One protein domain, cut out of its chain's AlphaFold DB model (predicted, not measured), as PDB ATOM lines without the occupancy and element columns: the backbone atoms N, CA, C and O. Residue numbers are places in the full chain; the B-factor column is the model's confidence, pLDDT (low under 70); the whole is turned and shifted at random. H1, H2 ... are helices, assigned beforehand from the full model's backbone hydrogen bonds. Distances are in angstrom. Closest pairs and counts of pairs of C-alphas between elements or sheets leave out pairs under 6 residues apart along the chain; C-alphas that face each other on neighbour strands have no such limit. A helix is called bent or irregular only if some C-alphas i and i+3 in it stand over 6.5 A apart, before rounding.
ATOM      1  N   PHE A  18      94.014 -46.605 -73.895       92.00
ATOM      2  CA  PHE A  18      93.278 -45.668 -74.758       92.00
ATOM      3  C   PHE A  18      92.246 -44.822 -73.994       92.00
ATOM      4  O   PHE A  18      92.131 -43.629 -74.243       92.00
ATOM      5  N   VAL A  19      91.554 -45.402 -73.008       93.06
ATOM      6  CA  VAL A  19      90.556 -44.687 -72.191       93.06
ATOM      7  C   VAL A  19      91.155 -43.470 -71.470       93.06
ATOM      8  O   VAL A  19      90.486 -42.448 -71.329       93.06
ATOM      9  N   VAL A  20      92.424 -43.533 -71.048       93.25
ATOM     10  CA  VAL A  20      93.119 -42.385 -70.436       93.25
ATOM     11  C   VAL A  20      93.361 -41.292 -71.478       93.25
ATOM     12  O   VAL A  20      93.098 -40.121 -71.212       93.25
ATOM     13  N   HIS A  21      93.791 -41.669 -72.683       93.56
ATOM     14  CA  HIS A  21      93.988 -40.738 -73.795       93.56
ATOM     15  C   HIS A  21      92.678 -40.085 -74.253       93.56
ATOM     16  O   HIS A  21      92.644 -38.879 -74.491       93.56
ATOM     17  N   PHE A  22      91.589 -40.854 -74.299       92.19
ATOM     18  CA  PHE A  22      90.248 -40.354 -74.593       92.19
ATOM     19  C   PHE A  22      89.791 -39.313 -73.563       92.19
ATOM     20  O   PHE A  22      89.362 -38.227 -73.938       92.19
ATOM     21  N   ARG A  23      89.961 -39.586 -72.258       91.94
ATOM     22  CA  ARG A  23      89.681 -38.604 -71.190       91.94
ATOM     23  C   ARG A  23      90.515 -37.334 -71.348       91.94
ATOM     24  O   ARG A  23      89.999 -36.242 -71.139       91.94
ATOM     25  N   GLY A  24      91.776 -37.469 -71.759       89.69
ATOM     26  CA  GLY A  24      92.624 -36.335 -72.121       89.69
ATOM     27  C   GLY A  24      92.091 -35.524 -73.304       89.69
ATOM     28  O   GLY A  24      92.226 -34.306 -73.299       89.69
ATOM     29  N   GLY A  25      91.459 -36.174 -74.285       88.75
ATOM     30  CA  GLY A  25      90.793 -35.512 -75.414       88.75
ATOM     31  C   GLY A  25      89.499 -34.802 -75.037       88.75
ATOM     32  O   GLY A  25      89.240 -33.703 -75.511       88.75
ATOM     33  N   VAL A  26      88.715 -35.373 -74.125       88.94
ATOM     34  CA  VAL A  26      87.569 -34.661 -73.538       88.94
ATOM     35  C   VAL A  26      88.056 -33.442 -72.750       88.94
ATOM     36  O   VAL A  26      87.503 -32.353 -72.875       88.94
ATOM     37  N   ALA A  27      89.133 -33.597 -71.978       88.94
ATOM     38  CA  ALA A  27      89.720 -32.502 -71.220       88.94
ATOM     39  C   ALA A  27      90.303 -31.401 -72.119       88.94
ATOM     40  O   ALA A  27      90.197 -30.229 -71.773       88.94
ATOM     41  N   SER A  28      90.881 -31.726 -73.279       88.19
ATOM     42  CA  SER A  28      91.426 -30.698 -74.171       88.19
ATOM     43  C   SER A  28      90.357 -29.803 -74.801       88.19
ATOM     44  O   SER A  28      90.662 -28.671 -75.171       88.19
ATOM     45  N   LEU A  29      89.101 -30.256 -74.845       84.38
ATOM     46  CA  LEU A  29      87.966 -29.454 -75.302       84.38
ATOM     47  C   LEU A  29      87.494 -28.415 -74.276       84.38
ATOM     48  O   LEU A  29      86.836 -27.458 -74.671       84.38
ATOM     49  N   LEU A  30      87.835 -28.537 -72.986       79.81
ATOM     50  CA  LEU A  30      87.365 -27.602 -71.947       79.81
ATOM     51  C   LEU A  30      87.755 -26.152 -72.248       79.81
ATOM     52  O   LEU A  30      86.926 -25.261 -72.104       79.81
ATOM     53  N   ALA A  31      88.983 -25.916 -72.718       73.44
ATOM     54  CA  ALA A  31      89.437 -24.575 -73.085       73.44
ATOM     55  C   ALA A  31      88.601 -23.980 -74.231       73.44
ATOM     56  O   ALA A  31      88.259 -22.801 -74.202       73.44
ATOM     57  N   PHE A  32      88.233 -24.810 -75.209       71.69
ATOM     58  CA  PHE A  32      87.377 -24.408 -76.320       71.69
ATOM     59  C   PHE A  32      85.945 -24.127 -75.860       71.69
ATOM     60  O   PHE A  32      85.378 -23.105 -76.228       71.69
ATOM     61  N   VAL A  33      85.384 -24.988 -75.009       71.62
ATOM     62  CA  VAL A  33      84.043 -24.815 -74.435       71.62
ATOM     63  C   VAL A  33      83.961 -23.526 -73.614       71.62
ATOM     64  O   VAL A  33      83.032 -22.746 -73.800       71.62
ATOM     65  N   ILE A  34      84.952 -23.262 -72.756       69.62
ATOM     66  CA  ILE A  34      85.023 -22.030 -71.959       69.62
ATOM     67  C   ILE A  34      85.116 -20.805 -72.872       69.62
ATOM     68  O   ILE A  34      84.366 -19.853 -72.680       69.62
ATOM     69  N   ALA A  35      85.995 -20.831 -73.878       67.56
ATOM     70  CA  ALA A  35      86.130 -19.726 -74.824       67.56
ATOM     71  C   ALA A  35      84.826 -19.480 -75.598       67.56
ATOM     72  O   ALA A  35      84.376 -18.345 -75.693       67.56
ATOM     73  N   TYR A  36      84.182 -20.541 -76.085       68.31
ATOM     74  CA  TYR A  36      82.911 -20.457 -76.795       68.31
ATOM     75  C   TYR A  36      81.824 -19.807 -75.928       68.31
ATOM     76  O   TYR A  36      81.286 -18.770 -76.309       68.31
ATOM     77  N   PHE A  37      81.570 -20.330 -74.724       65.44
ATOM     78  CA  PHE A  37      80.545 -19.786 -73.824       65.44
ATOM     79  C   PHE A  37      80.872 -18.397 -73.264       65.44
ATOM     80  O   PHE A  37      79.957 -17.660 -72.919       65.44
ATOM     81  N   ALA A  38      82.148 -18.012 -73.191       64.56
ATOM     82  CA  ALA A  38      82.534 -16.652 -72.818       64.56
ATOM     83  C   ALA A  38      82.299 -15.630 -73.946       64.56
ATOM     84  O   ALA A  38      82.217 -14.436 -73.675       64.56
ATOM     85  N   THR A  39      82.223 -16.084 -75.201       63.12
ATOM     86  CA  THR A  39      82.115 -15.209 -76.384       63.12
ATOM     87  C   THR A  39      80.726 -15.163 -77.016       63.12
ATOM     88  O   THR A  39      80.444 -14.228 -77.760       63.12
ATOM     89  N   VAL A  40      79.859 -16.139 -76.738       61.59
ATOM     90  CA  VAL A  40      78.512 -16.225 -77.321       61.59
ATOM     91  C   VAL A  40      77.473 -15.686 -76.326       61.59
ATOM     92  O   VAL A  40      77.454 -16.145 -75.181       61.59
ATOM     93  N   PRO A  41      76.591 -14.747 -76.728       66.88
ATOM     94  CA  PRO A  41      75.469 -14.303 -75.903       66.88
ATOM     95  C   PRO A  41      74.595 -15.489 -75.474       66.88
ATOM     96  O   PRO A  41      74.292 -16.373 -76.276       66.88
ATOM     97  N   LEU A  42      74.169 -15.514 -74.208       58.66
ATOM     98  CA  LEU A  42      73.424 -16.644 -73.632       58.66
ATOM     99  C   LEU A  42      72.141 -16.980 -74.421       58.66
ATOM    100  O   LEU A  42      71.783 -18.150 -74.540       58.66
ATOM    101  N   GLU A  43      71.487 -15.966 -74.990       56.00
ATOM    102  CA  GLU A  43      70.273 -16.104 -75.806       56.00
ATOM    103  C   GLU A  43      70.532 -16.881 -77.112       56.00
ATOM    104  O   GLU A  43      69.788 -17.810 -77.435       56.00
ATOM    105  N   ASP A  44      71.642 -16.598 -77.802       63.38
ATOM    106  CA  ASP A  44      72.034 -17.291 -79.038       63.38
ATOM    107  C   ASP A  44      72.466 -18.740 -78.767       63.38
ATOM    108  O   ASP A  44      72.140 -19.661 -79.524       63.38
ATOM    109  N   ALA A  45      73.165 -18.971 -77.650       58.06
ATOM    110  CA  ALA A  45      73.553 -20.313 -77.216       58.06
ATOM    111  C   ALA A  45      72.324 -21.183 -76.883       58.06
ATOM    112  O   ALA A  45      72.294 -22.377 -77.200       58.06
ATOM    113  N   MET A  46      71.294 -20.586 -76.276       55.28
ATOM    114  CA  MET A  46      70.032 -21.255 -75.956       55.28
ATOM    115  C   MET A  46      69.223 -21.593 -77.214       55.28
ATOM    116  O   MET A  46      68.721 -22.713 -77.324       55.28
ATOM    117  N   ALA A  47      69.168 -20.687 -78.193       59.56
ATOM    118  CA  ALA A  47      68.507 -20.931 -79.476       59.56
ATOM    119  C   ALA A  47      69.153 -22.099 -80.253       59.56
ATOM    120  O   ALA A  47      68.457 -22.987 -80.756       59.56
ATOM    121  N   LEU A  48      70.489 -22.167 -80.278       60.50
ATOM    122  CA  LEU A  48      71.244 -23.284 -80.863       60.50
ATOM    123  C   LEU A  48      70.909 -24.626 -80.199       60.50
ATOM    124  O   LEU A  48      70.660 -25.614 -80.894       60.50
ATOM    125  N   LEU A  49      70.850 -24.663 -78.864       57.03
ATOM    126  CA  LEU A  49      70.482 -25.865 -78.109       57.03
ATOM    127  C   LEU A  49      69.080 -26.369 -78.474       57.03
ATOM    128  O   LEU A  49      68.899 -27.576 -78.636       57.03
ATOM    129  N   THR A  50      68.119 -25.467 -78.676       56.31
ATOM    130  CA  THR A  50      66.748 -25.830 -79.072       56.31
ATOM    131  C   THR A  50      66.618 -26.316 -80.520       56.31
ATOM    132  O   THR A  50      65.715 -27.094 -80.816       56.31
ATOM    133  N   LEU A  51      67.545 -25.949 -81.413       58.91
ATOM    134  CA  LEU A  51      67.541 -26.318 -82.839       58.91
ATOM    135  C   LEU A  51      68.206 -27.676 -83.148       58.91
ATOM    136  O   LEU A  51      68.474 -27.991 -84.305       58.91
ATOM    137  N   GLY A  52      68.484 -28.496 -82.131       57.03
ATOM    138  CA  GLY A  52      69.123 -29.805 -82.315       57.03
ATOM    139  C   GLY A  52      70.641 -29.806 -82.123       57.03
ATOM    140  O   GLY A  52      71.270 -30.853 -82.275       57.03
ATOM    141  N   ALA A  53      71.256 -28.692 -81.705       60.44
ATOM    142  CA  ALA A  53      72.682 -28.694 -81.363       60.44
ATOM    143  C   ALA A  53      73.009 -29.656 -80.203       60.44
ATOM    144  O   ALA A  53      74.136 -30.139 -80.110       60.44
ATOM    145  N   TYR A  54      72.025 -30.001 -79.364       64.44
ATOM    146  CA  TYR A  54      72.188 -30.962 -78.268       64.44
ATOM    147  C   TYR A  54      72.561 -32.386 -78.722       64.44
ATOM    148  O   TYR A  54      73.092 -33.138 -77.912       64.44
ATOM    149  N   THR A  55      72.329 -32.777 -79.981       66.44
ATOM    150  CA  THR A  55      72.791 -34.071 -80.526       66.44
ATOM    151  C   THR A  55      74.095 -33.936 -81.305       66.44
ATOM    152  O   THR A  55      75.003 -34.755 -81.150       66.44
ATOM    153  N   ILE A  56      74.220 -32.881 -82.111       67.50
ATOM    154  CA  ILE A  56      75.365 -32.672 -83.005       67.50
ATOM    155  C   ILE A  56      76.627 -32.307 -82.213       67.50
ATOM    156  O   ILE A  56      77.703 -32.836 -82.499       67.50
ATOM    157  N   VAL A  57      76.515 -31.453 -81.189       70.75
ATOM    158  CA  VAL A  57      77.670 -30.987 -80.401       70.75
ATOM    159  C   VAL A  57      78.310 -32.127 -79.597       70.75
ATOM    160  O   VAL A  57      79.529 -32.290 -79.700       70.75
ATOM    161  N   PRO A  58      77.561 -32.980 -78.865       75.19
ATOM    162  CA  PRO A  58      78.157 -34.140 -78.205       75.19
ATOM    163  C   PRO A  58      78.761 -35.149 -79.182       75.19
ATOM    164  O   PRO A  58      79.832 -35.686 -78.901       75.19
ATOM    165  N   ALA A  59      78.130 -35.385 -80.338       79.56
ATOM    166  CA  ALA A  59      78.666 -36.287 -81.356       79.56
ATOM    167  C   ALA A  59      79.994 -35.771 -81.935       79.56
ATOM    168  O   ALA A  59      80.972 -36.518 -82.005       79.56
ATOM    169  N   ALA A  60      80.066 -34.482 -82.276       77.81
ATOM    170  CA  ALA A  60      81.289 -33.836 -82.743       77.81
ATOM    171  C   ALA A  60      82.385 -33.831 -81.663       77.81
ATOM    172  O   ALA A  60      83.544 -34.127 -81.956       77.81
ATOM    173  N   GLY A  61      82.018 -33.571 -80.403       83.00
ATOM    174  CA  GLY A  61      82.932 -33.642 -79.262       83.00
ATOM    175  C   GLY A  61      83.484 -35.051 -79.033       83.00
ATOM    176  O   GLY A  61      84.689 -35.219 -78.844       83.00
ATOM    177  N   ALA A  62      82.635 -36.078 -79.115       86.12
ATOM    178  CA  ALA A  62      83.044 -37.476 -79.001       86.12
ATOM    179  C   ALA A  62      83.955 -37.906 -80.162       86.12
ATOM    180  O   ALA A  62      84.963 -38.581 -79.932       86.12
ATOM    181  N   LEU A  63      83.648 -37.483 -81.392       88.38
ATOM    182  CA  LEU A  63      84.489 -37.726 -82.562       88.38
ATOM    183  C   LEU A  63      85.870 -37.087 -82.382       88.38
ATOM    184  O   LEU A  63      86.884 -37.774 -82.521       88.38
ATOM    185  N   TYR A  64      85.917 -35.810 -81.995       87.31
ATOM    186  CA  TYR A  64      87.169 -35.109 -81.712       87.31
ATOM    187  C   TYR A  64      87.974 -35.818 -80.618       87.31
ATOM    188  O   TYR A  64      89.148 -36.121 -80.820       87.31
ATOM    189  N   ALA A  65      87.352 -36.145 -79.479       89.94
ATOM    190  CA  ALA A  65      88.023 -36.812 -78.365       89.94
ATOM    191  C   ALA A  65      88.565 -38.198 -78.755       89.94
ATOM    192  O   ALA A  65      89.632 -38.605 -78.290       89.94
ATOM    193  N   THR A  66      87.866 -38.904 -79.645       93.00
ATOM    194  CA  THR A  66      88.298 -40.199 -80.183       93.00
ATOM    195  C   THR A  66      89.527 -40.044 -81.077       93.00
ATOM    196  O   THR A  66      90.540 -40.708 -80.841       93.00
ATOM    197  N   VAL A  67      89.480 -39.137 -82.060       91.19
ATOM    198  CA  VAL A  67      90.612 -38.834 -82.955       91.19
ATOM    199  C   VAL A  67      91.821 -38.360 -82.147       91.19
ATOM    200  O   VAL A  67      92.932 -38.870 -82.325       91.19
ATOM    201  N   TRP A  68      91.598 -37.458 -81.192       91.81
ATOM    202  CA  TRP A  68      92.623 -37.006 -80.259       91.81
ATOM    203  C   TRP A  68      93.208 -38.159 -79.446       91.81
ATOM    204  O   TRP A  68      94.424 -38.244 -79.296       91.81
ATOM    205  N   GLY A  69      92.372 -39.075 -78.953       92.44
ATOM    206  CA  GLY A  69      92.808 -40.262 -78.227       92.44
ATOM    207  C   GLY A  69      93.805 -41.095 -79.035       92.44
ATOM    208  O   GLY A  69      94.873 -41.440 -78.527       92.44
ATOM    209  N   PHE A  70      93.518 -41.347 -80.316       94.38
ATOM    210  CA  PHE A  70      94.432 -42.067 -81.210       94.38
ATOM    211  C   PHE A  70      95.736 -41.305 -81.454       94.38
ATOM    212  O   PHE A  70      96.822 -41.881 -81.346       94.38
ATOM    213  N   MET A  71      95.652 -40.002 -81.728       93.75
ATOM    214  CA  MET A  71      96.832 -39.155 -81.908       93.75
ATOM    215  C   MET A  71      97.694 -39.118 -80.645       93.75
ATOM    216  O   MET A  71      98.912 -39.256 -80.715       93.75
ATOM    217  N   SER A  72      97.072 -39.009 -79.476       93.81
ATOM    218  CA  SER A  72      97.740 -38.985 -78.180       93.81
ATOM    219  C   SER A  72      98.440 -40.311 -77.863       93.81
ATOM    220  O   SER A  72      99.586 -40.290 -77.402       93.81
ATOM    221  N   VAL A  73      97.823 -41.454 -78.184       94.12
ATOM    222  CA  VAL A  73      98.484 -42.771 -78.124       94.12
ATOM    223  C   VAL A  73      99.711 -42.796 -79.035       94.12
ATOM    224  O   VAL A  73     100.781 -43.229 -78.607       94.12
ATOM    225  N   ALA A  74      99.593 -42.305 -80.272       93.69
ATOM    226  CA  ALA A  74     100.702 -42.274 -81.223       93.69
ATOM    227  C   ALA A  74     101.855 -41.370 -80.750       93.69
ATOM    228  O   ALA A  74     103.023 -41.761 -80.847       93.69
ATOM    229  N   ILE A  75     101.549 -40.197 -80.183       93.69
ATOM    230  CA  ILE A  75     102.549 -39.300 -79.587       93.69
ATOM    231  C   ILE A  75     103.255 -40.008 -78.431       93.69
ATOM    232  O   ILE A  75     104.485 -40.065 -78.414       93.69
ATOM    233  N   LEU A  76     102.504 -40.590 -77.488       92.88
ATOM    234  CA  LEU A  76     103.102 -41.290 -76.351       92.88
ATOM    235  C   LEU A  76     103.962 -42.466 -76.823       92.88
ATOM    236  O   LEU A  76     105.068 -42.645 -76.328       92.88
ATOM    237  N   HIS A  77     103.512 -43.217 -77.828       91.56
ATOM    238  CA  HIS A  77     104.264 -44.326 -78.405       91.56
ATOM    239  C   HIS A  77     105.602 -43.886 -79.016       91.56
ATOM    240  O   HIS A  77     106.598 -44.595 -78.848       91.56
ATOM    241  N   ARG A  78     105.649 -42.731 -79.695       92.62
ATOM    242  CA  ARG A  78     106.892 -42.146 -80.236       92.62
ATOM    243  C   ARG A  78     107.804 -41.593 -79.142       92.62
ATOM    244  O   ARG A  78     109.022 -41.668 -79.266       92.62
ATOM    245  N   LEU A  79     107.227 -41.070 -78.064       90.31
ATOM    246  CA  LEU A  79     107.959 -40.475 -76.944       90.31
ATOM    247  C   LEU A  79     108.217 -41.446 -75.787       90.31
ATOM    248  O   LEU A  79     108.745 -41.037 -74.757       90.31
ATOM    249  N   ARG A  80     107.885 -42.731 -75.943       87.56
ATOM    250  CA  ARG A  80     107.823 -43.694 -74.832       87.56
ATOM    251  C   ARG A  80     109.144 -43.936 -74.103       87.56
ATOM    252  O   ARG A  80     109.115 -44.372 -72.960       87.56
ATOM    253  N   TYR A  81     110.272 -43.665 -74.759       86.19
ATOM    254  CA  TYR A  81     111.623 -43.783 -74.193       86.19
ATOM    255  C   TYR A  81     112.241 -42.430 -73.817       86.19
ATOM    256  O   TYR A  81     113.397 -42.368 -73.415       86.19
ATOM    257  N   ARG A  82     111.511 -41.326 -74.011       84.00
ATOM    258  CA  ARG A  82     111.975 -39.977 -73.684       84.00
ATOM    259  C   ARG A  82     111.440 -39.598 -72.307       84.00
ATOM    260  O   ARG A  82     110.236 -39.486 -72.108       84.00
ATOM    261  N   ASP A  83     112.354 -39.344 -71.392       77.69
ATOM    262  CA  ASP A  83     112.150 -38.908 -70.008       77.69
ATOM    263  C   ASP A  83     111.922 -37.390 -69.865       77.69
ATOM    264  O   ASP A  83     111.384 -36.914 -68.867       77.69
ATOM    265  N   ARG A  84     112.280 -36.600 -70.884       86.50
ATOM    266  CA  ARG A  84     112.129 -35.134 -70.870       86.50
ATOM    267  C   ARG A  84     110.665 -34.691 -70.930       86.50
ATOM    268  O   ARG A  84     110.124 -34.476 -72.014       86.50
ATOM    269  N   LEU A  85     110.057 -34.427 -69.774       86.44
ATOM    270  CA  LEU A  85     108.661 -33.983 -69.647       86.44
ATOM    271  C   LEU A  85     108.311 -32.763 -70.522       86.44
ATOM    272  O   LEU A  85     107.270 -32.744 -71.173       86.44
ATOM    273  N   ARG A  86     109.207 -31.768 -70.613       90.88
ATOM    274  CA  ARG A  86     109.004 -30.569 -71.454       90.88
ATOM    275  C   ARG A  86     108.771 -30.912 -72.926       90.88
ATOM    276  O   ARG A  86     107.960 -30.273 -73.586       90.88
ATOM    277  N   LEU A  87     109.454 -31.940 -73.428       91.69
ATOM    278  CA  LEU A  87     109.321 -32.387 -74.810       91.69
ATOM    279  C   LEU A  87     107.953 -33.038 -75.046       91.69
ATOM    280  O   LEU A  87     107.357 -32.822 -76.095       91.69
ATOM    281  N   HIS A  88     107.410 -33.755 -74.057       91.81
ATOM    282  CA  HIS A  88     106.038 -34.265 -74.124       91.81
ATOM    283  C   HIS A  88     105.032 -33.121 -74.226       91.81
ATOM    284  O   HIS A  88     104.224 -33.117 -75.148       91.81
ATOM    285  N   PHE A  89     105.105 -32.123 -73.343       92.38
ATOM    286  CA  PHE A  89     104.193 -30.977 -73.403       92.38
ATOM    287  C   PHE A  89     104.311 -30.197 -74.715       92.38
ATOM    288  O   PHE A  89     103.284 -29.846 -75.285       92.38
ATOM    289  N   ALA A  90     105.523 -29.995 -75.238       93.31
ATOM    290  CA  ALA A  90     105.726 -29.324 -76.521       93.31
ATOM    291  C   ALA A  90     105.088 -30.089 -77.695       93.31
ATOM    292  O   ALA A  90     104.400 -29.488 -78.517       93.31
ATOM    293  N   TRP A  91     105.256 -31.417 -77.752       94.62
ATOM    294  CA  TRP A  91     104.616 -32.243 -78.782       94.62
ATOM    295  C   TRP A  91     103.094 -32.219 -78.680       94.62
ATOM    296  O   TRP A  91     102.420 -32.078 -79.695       94.62
ATOM    297  N   TYR A  92     102.551 -32.326 -77.468       94.19
ATOM    298  CA  TYR A  92     101.107 -32.253 -77.257       94.19
ATOM    299  C   TYR A  92     100.557 -30.874 -77.633       94.19
ATOM    300  O   TYR A  92      99.572 -30.810 -78.359       94.19
ATOM    301  N   ALA A  93     101.214 -29.788 -77.222       93.56
ATOM    302  CA  ALA A  93     100.821 -28.426 -77.573       93.56
ATOM    303  C   ALA A  93     100.842 -28.195 -79.092       93.56
ATOM    304  O   ALA A  93      99.862 -27.714 -79.652       93.56
ATOM    305  N   GLY A  94     101.926 -28.590 -79.770       94.06
ATOM    306  CA  GLY A  94     102.061 -28.426 -81.219       94.06
ATOM    307  C   GLY A  94     101.023 -29.232 -81.998       94.06
ATOM    308  O   GLY A  94     100.367 -28.704 -82.893       94.06
ATOM    309  N   VAL A  95     100.813 -30.495 -81.621       93.81
ATOM    310  CA  VAL A  95      99.787 -31.334 -82.252       93.81
ATOM    311  C   VAL A  95      98.377 -30.820 -81.940       93.81
ATOM    312  O   VAL A  95      97.524 -30.832 -82.820       93.81
ATOM    313  N   GLY A  96      98.143 -30.317 -80.727       91.12
ATOM    314  CA  GLY A  96      96.903 -29.658 -80.315       91.12
ATOM    315  C   GLY A  96      96.549 -28.448 -81.161       91.12
ATOM    316  O   GLY A  96      95.429 -28.357 -81.664       91.12
ATOM    317  N   ALA A  97      97.518 -27.553 -81.359       91.31
ATOM    318  CA  ALA A  97      97.364 -26.368 -82.194       91.31
ATOM    319  C   ALA A  97      96.936 -26.747 -83.616       91.31
ATOM    320  O   ALA A  97      95.948 -26.224 -84.127       91.31
ATOM    321  N   VAL A  98      97.632 -27.706 -84.234       92.62
ATOM    322  CA  VAL A  98      97.314 -28.170 -85.593       92.62
ATOM    323  C   VAL A  98      95.948 -28.853 -85.640       92.62
ATOM    324  O   VAL A  98      95.131 -28.523 -86.496       92.62
ATOM    325  N   ALA A  99      95.670 -29.771 -84.711       89.62
ATOM    326  CA  ALA A  99      94.432 -30.544 -84.694       89.62
ATOM    327  C   ALA A  99      93.195 -29.650 -84.572       89.62
ATOM    328  O   ALA A  99      92.251 -29.804 -85.345       89.62
ATOM    329  N   LEU A 100      93.205 -28.696 -83.633       86.44
ATOM    330  CA  LEU A 100      92.067 -27.797 -83.454       86.44
ATOM    331  C   LEU A 100      91.931 -26.816 -84.621       86.44
ATOM    332  O   LEU A 100      90.813 -26.536 -85.036       86.44
ATOM    333  N   THR A 101      93.044 -26.346 -85.192       88.81
ATOM    334  CA  THR A 101      93.010 -25.469 -86.373       88.81
ATOM    335  C   THR A 101      92.377 -26.176 -87.567       88.81
ATOM    336  O   THR A 101      91.466 -25.635 -88.187       88.81
ATOM    337  N   LEU A 102      92.794 -27.410 -87.862       89.62
ATOM    338  CA  LEU A 102      92.204 -28.202 -88.944       89.62
ATOM    339  C   LEU A 102      90.722 -28.492 -88.688       89.62
ATOM    340  O   LEU A 102      89.908 -28.356 -89.597       89.62
ATOM    341  N   PHE A 103      90.360 -28.841 -87.452       86.06
ATOM    342  CA  PHE A 103      88.970 -29.094 -87.074       86.06
ATOM    343  C   PHE A 103      88.090 -27.844 -87.226       86.06
ATOM    344  O   PHE A 103      86.992 -27.919 -87.780       86.06
ATOM    345  N   ALA A 104      88.587 -26.686 -86.790       82.31
ATOM    346  CA  ALA A 104      87.908 -25.406 -86.934       82.31
ATOM    347  C   ALA A 104      87.715 -25.024 -88.409       82.31
ATOM    348  O   ALA A 104      86.602 -24.697 -88.814       82.31
ATOM    349  N   LEU A 105      88.770 -25.123 -89.225       85.75
ATOM    350  CA  LEU A 105      88.705 -24.824 -90.659       85.75
ATOM    351  C   LEU A 105      87.761 -25.773 -91.402       85.75
ATOM    352  O   LEU A 105      86.984 -25.316 -92.236       85.75
ATOM    353  N   ALA A 106      87.777 -27.067 -91.074       85.00
ATOM    354  CA  ALA A 106      86.858 -28.045 -91.649       85.00
ATOM    355  C   ALA A 106      85.402 -27.741 -91.271       85.00
ATOM    356  O   ALA A 106      84.529 -27.746 -92.135       85.00
ATOM    357  N   THR A 107      85.142 -27.406 -90.003       79.50
ATOM    358  CA  THR A 107      83.798 -27.029 -89.536       79.50
ATOM    359  C   THR A 107      83.302 -25.777 -90.258       79.50
ATOM    360  O   THR A 107      82.161 -25.731 -90.717       79.50
ATOM    361  N   LEU A 108      84.176 -24.784 -90.435       77.69
ATOM    362  CA  LEU A 108      83.856 -23.556 -91.152       77.69
ATOM    363  C   LEU A 108      83.582 -23.826 -92.640       77.69
ATOM    364  O   LEU A 108      82.565 -23.368 -93.155       77.69
ATOM    365  N   ALA A 109      84.413 -24.630 -93.306       83.00
ATOM    366  CA  ALA A 109      84.226 -25.025 -94.702       83.00
ATOM    367  C   ALA A 109      82.902 -25.775 -94.924       83.00
ATOM    368  O   ALA A 109      82.158 -25.451 -95.847       83.00
ATOM    369  N   VAL A 110      82.567 -26.729 -94.047       80.25
ATOM    370  CA  VAL A 110      81.298 -27.474 -94.104       80.25
ATOM    371  C   VAL A 110      80.108 -26.545 -93.865       80.25
ATOM    372  O   VAL A 110      79.147 -26.583 -94.630       80.25
ATOM    373  N   SER A 111      80.178 -25.666 -92.860       72.62
ATOM    374  CA  SER A 111      79.094 -24.716 -92.570       72.62
ATOM    375  C   SER A 111      78.812 -23.777 -93.749       72.62
ATOM    376  O   SER A 111      77.654 -23.528 -94.084       72.62
ATOM    377  N   ARG A 112      79.865 -23.315 -94.439       77.69
ATOM    378  CA  ARG A 112      79.752 -22.495 -95.651       77.69
ATOM    379  C   ARG A 112      79.214 -23.300 -96.827       77.69
ATOM    380  O   ARG A 112      78.293 -22.833 -97.485       77.69
ATOM    381  N   GLY A 113      79.697 -24.526 -97.028       80.19
ATOM    382  CA  GLY A 113      79.190 -25.426 -98.064       80.19
ATOM    383  C   GLY A 113      77.684 -25.663 -97.948       80.19
ATOM    384  O   GLY A 113      76.980 -25.607 -98.949       80.19
ATOM    385  N   ILE A 114      77.177 -25.831 -96.725       78.06
ATOM    386  CA  ILE A 114      75.740 -25.997 -96.464       78.06
ATOM    387  C   ILE A 114      74.965 -24.697 -96.726       78.06
ATOM    388  O   ILE A 114      73.891 -24.737 -97.317       78.06
ATOM    389  N   ALA A 115      75.491 -23.544 -96.300       76.69
ATOM    390  CA  ALA A 115      74.778 -22.270 -96.396       76.69
ATOM    391  C   ALA A 115      74.787 -21.651 -97.805       76.69
ATOM    392  O   ALA A 115      73.811 -21.021 -98.202       76.69
ATOM    393  N   THR A 116      75.892 -21.778 -98.545       80.19
ATOM    394  CA  THR A 116      76.101 -21.076 -99.824       80.19
ATOM    395  C   THR A 116      76.451 -21.994-100.992       80.19
ATOM    396  O   THR A 116      76.625 -21.496-102.099       80.19
ATOM    397  N   GLY A 117      76.603 -23.307-100.779       82.56
ATOM    398  CA  GLY A 117      77.033 -24.258-101.814       82.56
ATOM    399  C   GLY A 117      78.537 -24.228-102.125       82.56
ATOM    400  O   GLY A 117      79.005 -25.011-102.948       82.56
ATOM    401  N   TYR A 118      79.308 -23.364-101.455       83.06
ATOM    402  CA  TYR A 118      80.754 -23.211-101.644       83.06
ATOM    403  C   TYR A 118      81.513 -23.597-100.372       83.06
ATOM    404  O   TYR A 118      81.252 -23.063 -99.298       83.06
ATOM    405  N   TYR A 119      82.500 -24.484-100.505       82.69
ATOM    406  CA  TYR A 119      83.271 -25.044 -99.386       82.69
ATOM    407  C   TYR A 119      84.514 -24.222 -99.007       82.69
ATOM    408  O   TYR A 119      85.416 -24.744 -98.358       82.69
ATOM    409  N   ASP A 120      84.595 -22.953 -99.413       84.75
ATOM    410  CA  ASP A 120      85.747 -22.100 -99.114       84.75
ATOM    411  C   ASP A 120      85.596 -21.410 -97.739       84.75
ATOM    412  O   ASP A 120      84.775 -20.487 -97.597       84.75
ATOM    413  N   PRO A 121      86.384 -21.813 -96.718       78.56
ATOM    414  CA  PRO A 121      86.314 -21.231 -95.382       78.56
ATOM    415  C   PRO A 121      86.800 -19.777 -95.335       78.56
ATOM    416  O   PRO A 121      86.407 -19.055 -94.419       78.56
ATOM    417  N   SER A 122      87.614 -19.329 -96.300       85.50
ATOM    418  CA  SER A 122      88.187 -17.974 -96.323       85.50
ATOM    419  C   SER A 122      87.138 -16.880 -96.527       85.50
ATOM    420  O   SER A 122      87.322 -15.743 -96.103       85.50
ATOM    421  N   THR A 123      85.992 -17.244 -97.104       79.06
ATOM    422  CA  THR A 123      84.864 -16.335 -97.346       79.06
ATOM    423  C   THR A 123      84.040 -16.030 -96.093       79.06
ATOM    424  O   THR A 123      83.111 -15.225 -96.144       79.06
ATOM    425  N   SER A 124      84.328 -16.692 -94.968       74.44
ATOM    426  CA  SER A 124      83.620 -16.472 -93.710       74.44
ATOM    427  C   SER A 124      84.166 -15.242 -92.973       74.44
ATOM    428  O   SER A 124      85.382 -15.136 -92.801       74.44
ATOM    429  N   PRO A 125      83.305 -14.371 -92.414       75.50
ATOM    430  CA  PRO A 125      83.751 -13.258 -91.571       75.50
ATOM    431  C   PRO A 125      84.495 -13.725 -90.307       75.50
ATOM    432  O   PRO A 125      85.253 -12.964 -89.714       75.50
ATOM    433  N   LEU A 126      84.322 -14.991 -89.906       74.56
ATOM    434  CA  LEU A 126      84.995 -15.578 -88.746       74.56
ATOM    435  C   LEU A 126      86.363 -16.193 -89.086       74.56
ATOM    436  O   LEU A 126      87.073 -16.621 -88.177       74.56
ATOM    437  N   PHE A 127      86.754 -16.251 -90.363       79.75
ATOM    438  CA  PHE A 127      87.956 -16.961 -90.811       79.75
ATOM    439  C   PHE A 127      89.227 -16.517 -90.075       79.75
ATOM    440  O   PHE A 127      89.937 -17.352 -89.517       79.75
ATOM    441  N   LEU A 128      89.483 -15.206 -90.010       82.50
ATOM    442  CA  LEU A 128      90.670 -14.663 -89.338       82.50
ATOM    443  C   LEU A 128      90.656 -14.926 -87.828       82.50
ATOM    444  O   LEU A 128      91.694 -15.245 -87.250       82.50
ATOM    445  N   ALA A 129      89.481 -14.846 -87.198       77.94
ATOM    446  CA  ALA A 129      89.327 -15.132 -85.775       77.94
ATOM    447  C   ALA A 129      89.643 -16.604 -85.466       77.94
ATOM    448  O   ALA A 129      90.397 -16.891 -84.535       77.94
ATOM    449  N   PHE A 130      89.144 -17.539 -86.281       78.44
ATOM    450  CA  PHE A 130      89.471 -18.960 -86.147       78.44
ATOM    451  C   PHE A 130      90.947 -19.243 -86.440       78.44
ATOM    452  O   PHE A 130      91.567 -20.005 -85.702       78.44
ATOM    453  N   LEU A 131      91.531 -18.609 -87.459       85.06
ATOM    454  CA  LEU A 131      92.931 -18.811 -87.828       85.06
ATOM    455  C   LEU A 131      93.898 -18.350 -86.726       85.06
ATOM    456  O   LEU A 131      94.908 -19.007 -86.490       85.06
ATOM    457  N   ALA A 132      93.583 -17.251 -86.035       84.00
ATOM    458  CA  ALA A 132      94.401 -16.737 -84.939       84.00
ATOM    459  C   ALA A 132      94.123 -17.447 -83.601       84.00
ATOM    460  O   ALA A 132      95.050 -17.756 -82.852       84.00
ATOM    461  N   GLY A 133      92.852 -17.718 -83.290       83.75
ATOM    462  CA  GLY A 133      92.432 -18.255 -81.995       83.75
ATOM    463  C   GLY A 133      92.592 -19.768 -81.862       83.75
ATOM    464  O   GLY A 133      93.042 -20.249 -80.819       83.75
ATOM    465  N   ALA A 134      92.271 -20.538 -82.907       86.25
ATOM    466  CA  ALA A 134      92.277 -22.001 -82.838       86.25
ATOM    467  C   ALA A 134      93.658 -22.609 -82.522       86.25
ATOM    468  O   ALA A 134      93.697 -23.535 -81.709       86.25
ATOM    469  N   PRO A 135      94.794 -22.101 -83.048       90.25
ATOM    470  CA  PRO A 135      96.108 -22.611 -82.664       90.25
ATOM    471  C   PRO A 135      96.394 -22.442 -81.167       90.25
ATOM    472  O   PRO A 135      96.873 -23.372 -80.518       90.25
ATOM    473  N   VAL A 136      96.071 -21.273 -80.605       89.81
ATOM    474  CA  VAL A 136      96.341 -20.942 -79.197       89.81
ATOM    475  C   VAL A 136      95.450 -21.763 -78.270       89.81
ATOM    476  O   VAL A 136      95.943 -22.407 -77.342       89.81
ATOM    477  N   VAL A 137      94.146 -21.803 -78.557       88.75
ATOM    478  CA  VAL A 137      93.175 -22.600 -77.793       88.75
ATOM    479  C   VAL A 137      93.499 -24.092 -77.905       88.75
ATOM    480  O   VAL A 137      93.442 -24.807 -76.907       88.75
ATOM    481  N   GLY A 138      93.914 -24.557 -79.085       89.88
ATOM    482  CA  GLY A 138      94.302 -25.944 -79.333       89.88
ATOM    483  C   GLY A 138      95.555 -26.344 -78.564       89.88
ATOM    484  O   GLY A 138      95.585 -27.412 -77.952       89.88
ATOM    485  N   ALA A 139      96.569 -25.477 -78.528       91.56
ATOM    486  CA  ALA A 139      97.774 -25.698 -77.736       91.56
ATOM    487  C   ALA A 139      97.460 -25.750 -76.234       91.56
ATOM    488  O   ALA A 139      97.851 -26.702 -75.558       91.56
ATOM    489  N   ALA A 140      96.726 -24.761 -75.715       91.12
ATOM    490  CA  ALA A 140      96.361 -24.686 -74.302       91.12
ATOM    491  C   ALA A 140      95.495 -25.881 -73.871       91.12
ATOM    492  O   ALA A 140      95.787 -26.537 -72.867       91.12
ATOM    493  N   GLY A 141      94.482 -26.219 -74.673       91.19
ATOM    494  CA  GLY A 141      93.635 -27.387 -74.464       91.19
ATOM    495  C   GLY A 141      94.445 -28.681 -74.452       91.19
ATOM    496  O   GLY A 141      94.314 -29.490 -73.537       91.19
ATOM    497  N   ALA A 142      95.352 -28.877 -75.408       92.62
ATOM    498  CA  ALA A 142      96.184 -30.075 -75.455       92.62
ATOM    499  C   ALA A 142      97.175 -30.193 -74.289       92.62
ATOM    500  O   ALA A 142      97.433 -31.305 -73.824       92.62
ATOM    501  N   VAL A 143      97.704 -29.073 -73.786       93.31
ATOM    502  CA  VAL A 143      98.524 -29.043 -72.563       93.31
ATOM    503  C   VAL A 143      97.699 -29.487 -71.360       93.31
ATOM    504  O   VAL A 143      98.141 -30.348 -70.598       93.31
ATOM    505  N   PHE A 144      96.479 -28.970 -71.223       91.62
ATOM    506  CA  PHE A 144      95.567 -29.388 -70.164       91.62
ATOM    507  C   PHE A 144      95.192 -30.875 -70.289       91.62
ATOM    508  O   PHE A 144      95.276 -31.629 -69.319       91.62
ATOM    509  N   GLY A 145      94.893 -31.341 -71.503       91.19
ATOM    510  CA  GLY A 145      94.653 -32.754 -71.791       91.19
ATOM    511  C   GLY A 145      95.850 -33.639 -71.433       91.19
ATOM    512  O   GLY A 145      95.683 -34.685 -70.803       91.19
ATOM    513  N   ARG A 146      97.079 -33.204 -71.748       92.81
ATOM    514  CA  ARG A 146      98.313 -33.905 -71.358       92.81
ATOM    515  C   ARG A 146      98.470 -33.983 -69.844       92.81
ATOM    516  O   ARG A 146      98.917 -35.019 -69.353       92.81
ATOM    517  N   TRP A 147      98.113 -32.928 -69.118       91.62
ATOM    518  CA  TRP A 147      98.143 -32.913 -67.656       91.62
ATOM    519  C   TRP A 147      97.159 -33.926 -67.052       91.62
ATOM    520  O   TRP A 147      97.507 -34.645 -66.119       91.62
ATOM    521  N   VAL A 148      95.966 -34.070 -67.637       91.31
ATOM    522  CA  VAL A 148      94.994 -35.104 -67.237       91.31
ATOM    523  C   VAL A 148      95.515 -36.516 -67.529       91.31
ATOM    524  O   VAL A 148      95.377 -37.404 -66.686       91.31
ATOM    525  N   ILE A 149      96.148 -36.724 -68.687       91.12
ATOM    526  CA  ILE A 149      96.730 -38.020 -69.079       91.12
ATOM    527  C   ILE A 149      97.875 -38.433 -68.148       91.12
ATOM    528  O   ILE A 149      98.055 -39.625 -67.908       91.12
ATOM    529  N   ASP A 150      98.628 -37.473 -67.602       88.75
ATOM    530  CA  ASP A 150      99.814 -37.731 -66.774       88.75
ATOM    531  C   ASP A 150      99.527 -38.669 -65.600       88.75
ATOM    532  O   ASP A 150     100.289 -39.592 -65.334       88.75
ATOM    533  N   LYS A 151      98.353 -38.506 -64.980       87.56
ATOM    534  CA  LYS A 151      97.890 -39.315 -63.843       87.56
ATOM    535  C   LYS A 151      97.666 -40.791 -64.187       87.56
ATOM    536  O   LYS A 151      97.555 -41.612 -63.284       87.56
ATOM    537  N   GLY A 152      97.544 -41.123 -65.472       84.94
ATOM    538  CA  GLY A 152      97.340 -42.485 -65.965       84.94
ATOM    539  C   GLY A 152      98.527 -43.060 -66.739       84.94
ATOM    540  O   GLY A 152      98.416 -44.182 -67.235       84.94
ATOM    541  N   ILE A 153      99.636 -42.322 -66.877       87.56
ATOM    542  CA  ILE A 153     100.856 -42.826 -67.515       87.56
ATOM    543  C   ILE A 153     101.660 -43.631 -66.497       87.56
ATOM    544  O   ILE A 153     101.987 -43.149 -65.416       87.56
TER     545      ILE A 153
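AT A GLANCE: This is residues 18 to 153 of the 183 residues of an uncharacterized protein of Actinobacteria bacterium HGW-Actinobacteria-4 (UniProt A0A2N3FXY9). The longest helix, H3, is sharply bent: its long arm H3b and the long helix H4 spread from their link as a narrow V, H5 folds back across H4, and H1 crosses H3b and packs on the second part of H5. H2 packs on H5 beyond H1, and the short arm H3a is turned nearly at a right angle to H3b at the far end, where residues 38 to 44 stick out. The printed part has 136 residues with five named helices, H1 to H5 in chain order, and no named strand; the class is all helix, with mostly crossed packing. It is compact, with a radius of gyration of the C-alphas of 16.0 A, yet elongated, spanning 49 by 28 by 23 A.

IN THESE COORDINATES: Begin with H3, residues 42 to 79, assigned as one helix by its hydrogen bonds but bent: C-alphas 51 and 54 are 8.0 A apart. Its arm H3a is residues 42 to 51, 14.6 A long. Find C-alpha 54 at (72.188, -30.962, -78.268); from there H3b runs 37.0 A to residue 79. Look next for H4, residues 85 to 116, which runs 46.2 A from C-alpha 85 at (108.661, -33.983, -69.647). H5, residues 127 to 150, runs 33.9 A to C-alpha 150 at (99.814, -37.731, -66.774); it is irregular, but only just, with C-alphas 132 and 135 6.53 A apart, and has a kink of 34 degrees near residue 134. H1 is residues 18 to 28, 15.1 A, and H2 residues 30 to 39, 14.2 A.

HOW THE PARTS SIT: Start at H5, the hub. It touches H4 at a steep tilt of 42 degrees, opposite ways, a helical hairpin; their closest C-alphas, of Ala 97 and Pro 135, are 4.0 A apart. With residues 138 to 149 alone it touches H1, closest at the C-alphas of Ser 28 and Gly 141, 4.0 A. With residues 137 to 141 alone it touches H2, closest at the C-alphas of Ala 31 and Gly 141, 5.2 A. H1 touches H3b, at residues 61 to 73 alone, with a steep tilt of 61 degrees; the closest C-alphas, of Gly 25 and Ala 65, are 4.3 A apart. H3b and H4 form a helical hairpin at a shallow tilt of 33 degrees, only just short of steep; residues 72 to 79 and 88 to 92 alone touch, closest at the C-alphas of Leu 79 and His 88, 7.1 A. H3a touches no helix. In H1, H2, H3a and H4 every O i to N i+4 pair is within hydrogen-bond range; H3b has 21 of 22 and H5 18 of 20.

THE WHOLE: The C-alphas farthest apart, of Asp 83 and Thr 116, are 50.1 A apart. The printed part has no cut and no long link. Residues 34 to 56 have pLDDT under 70.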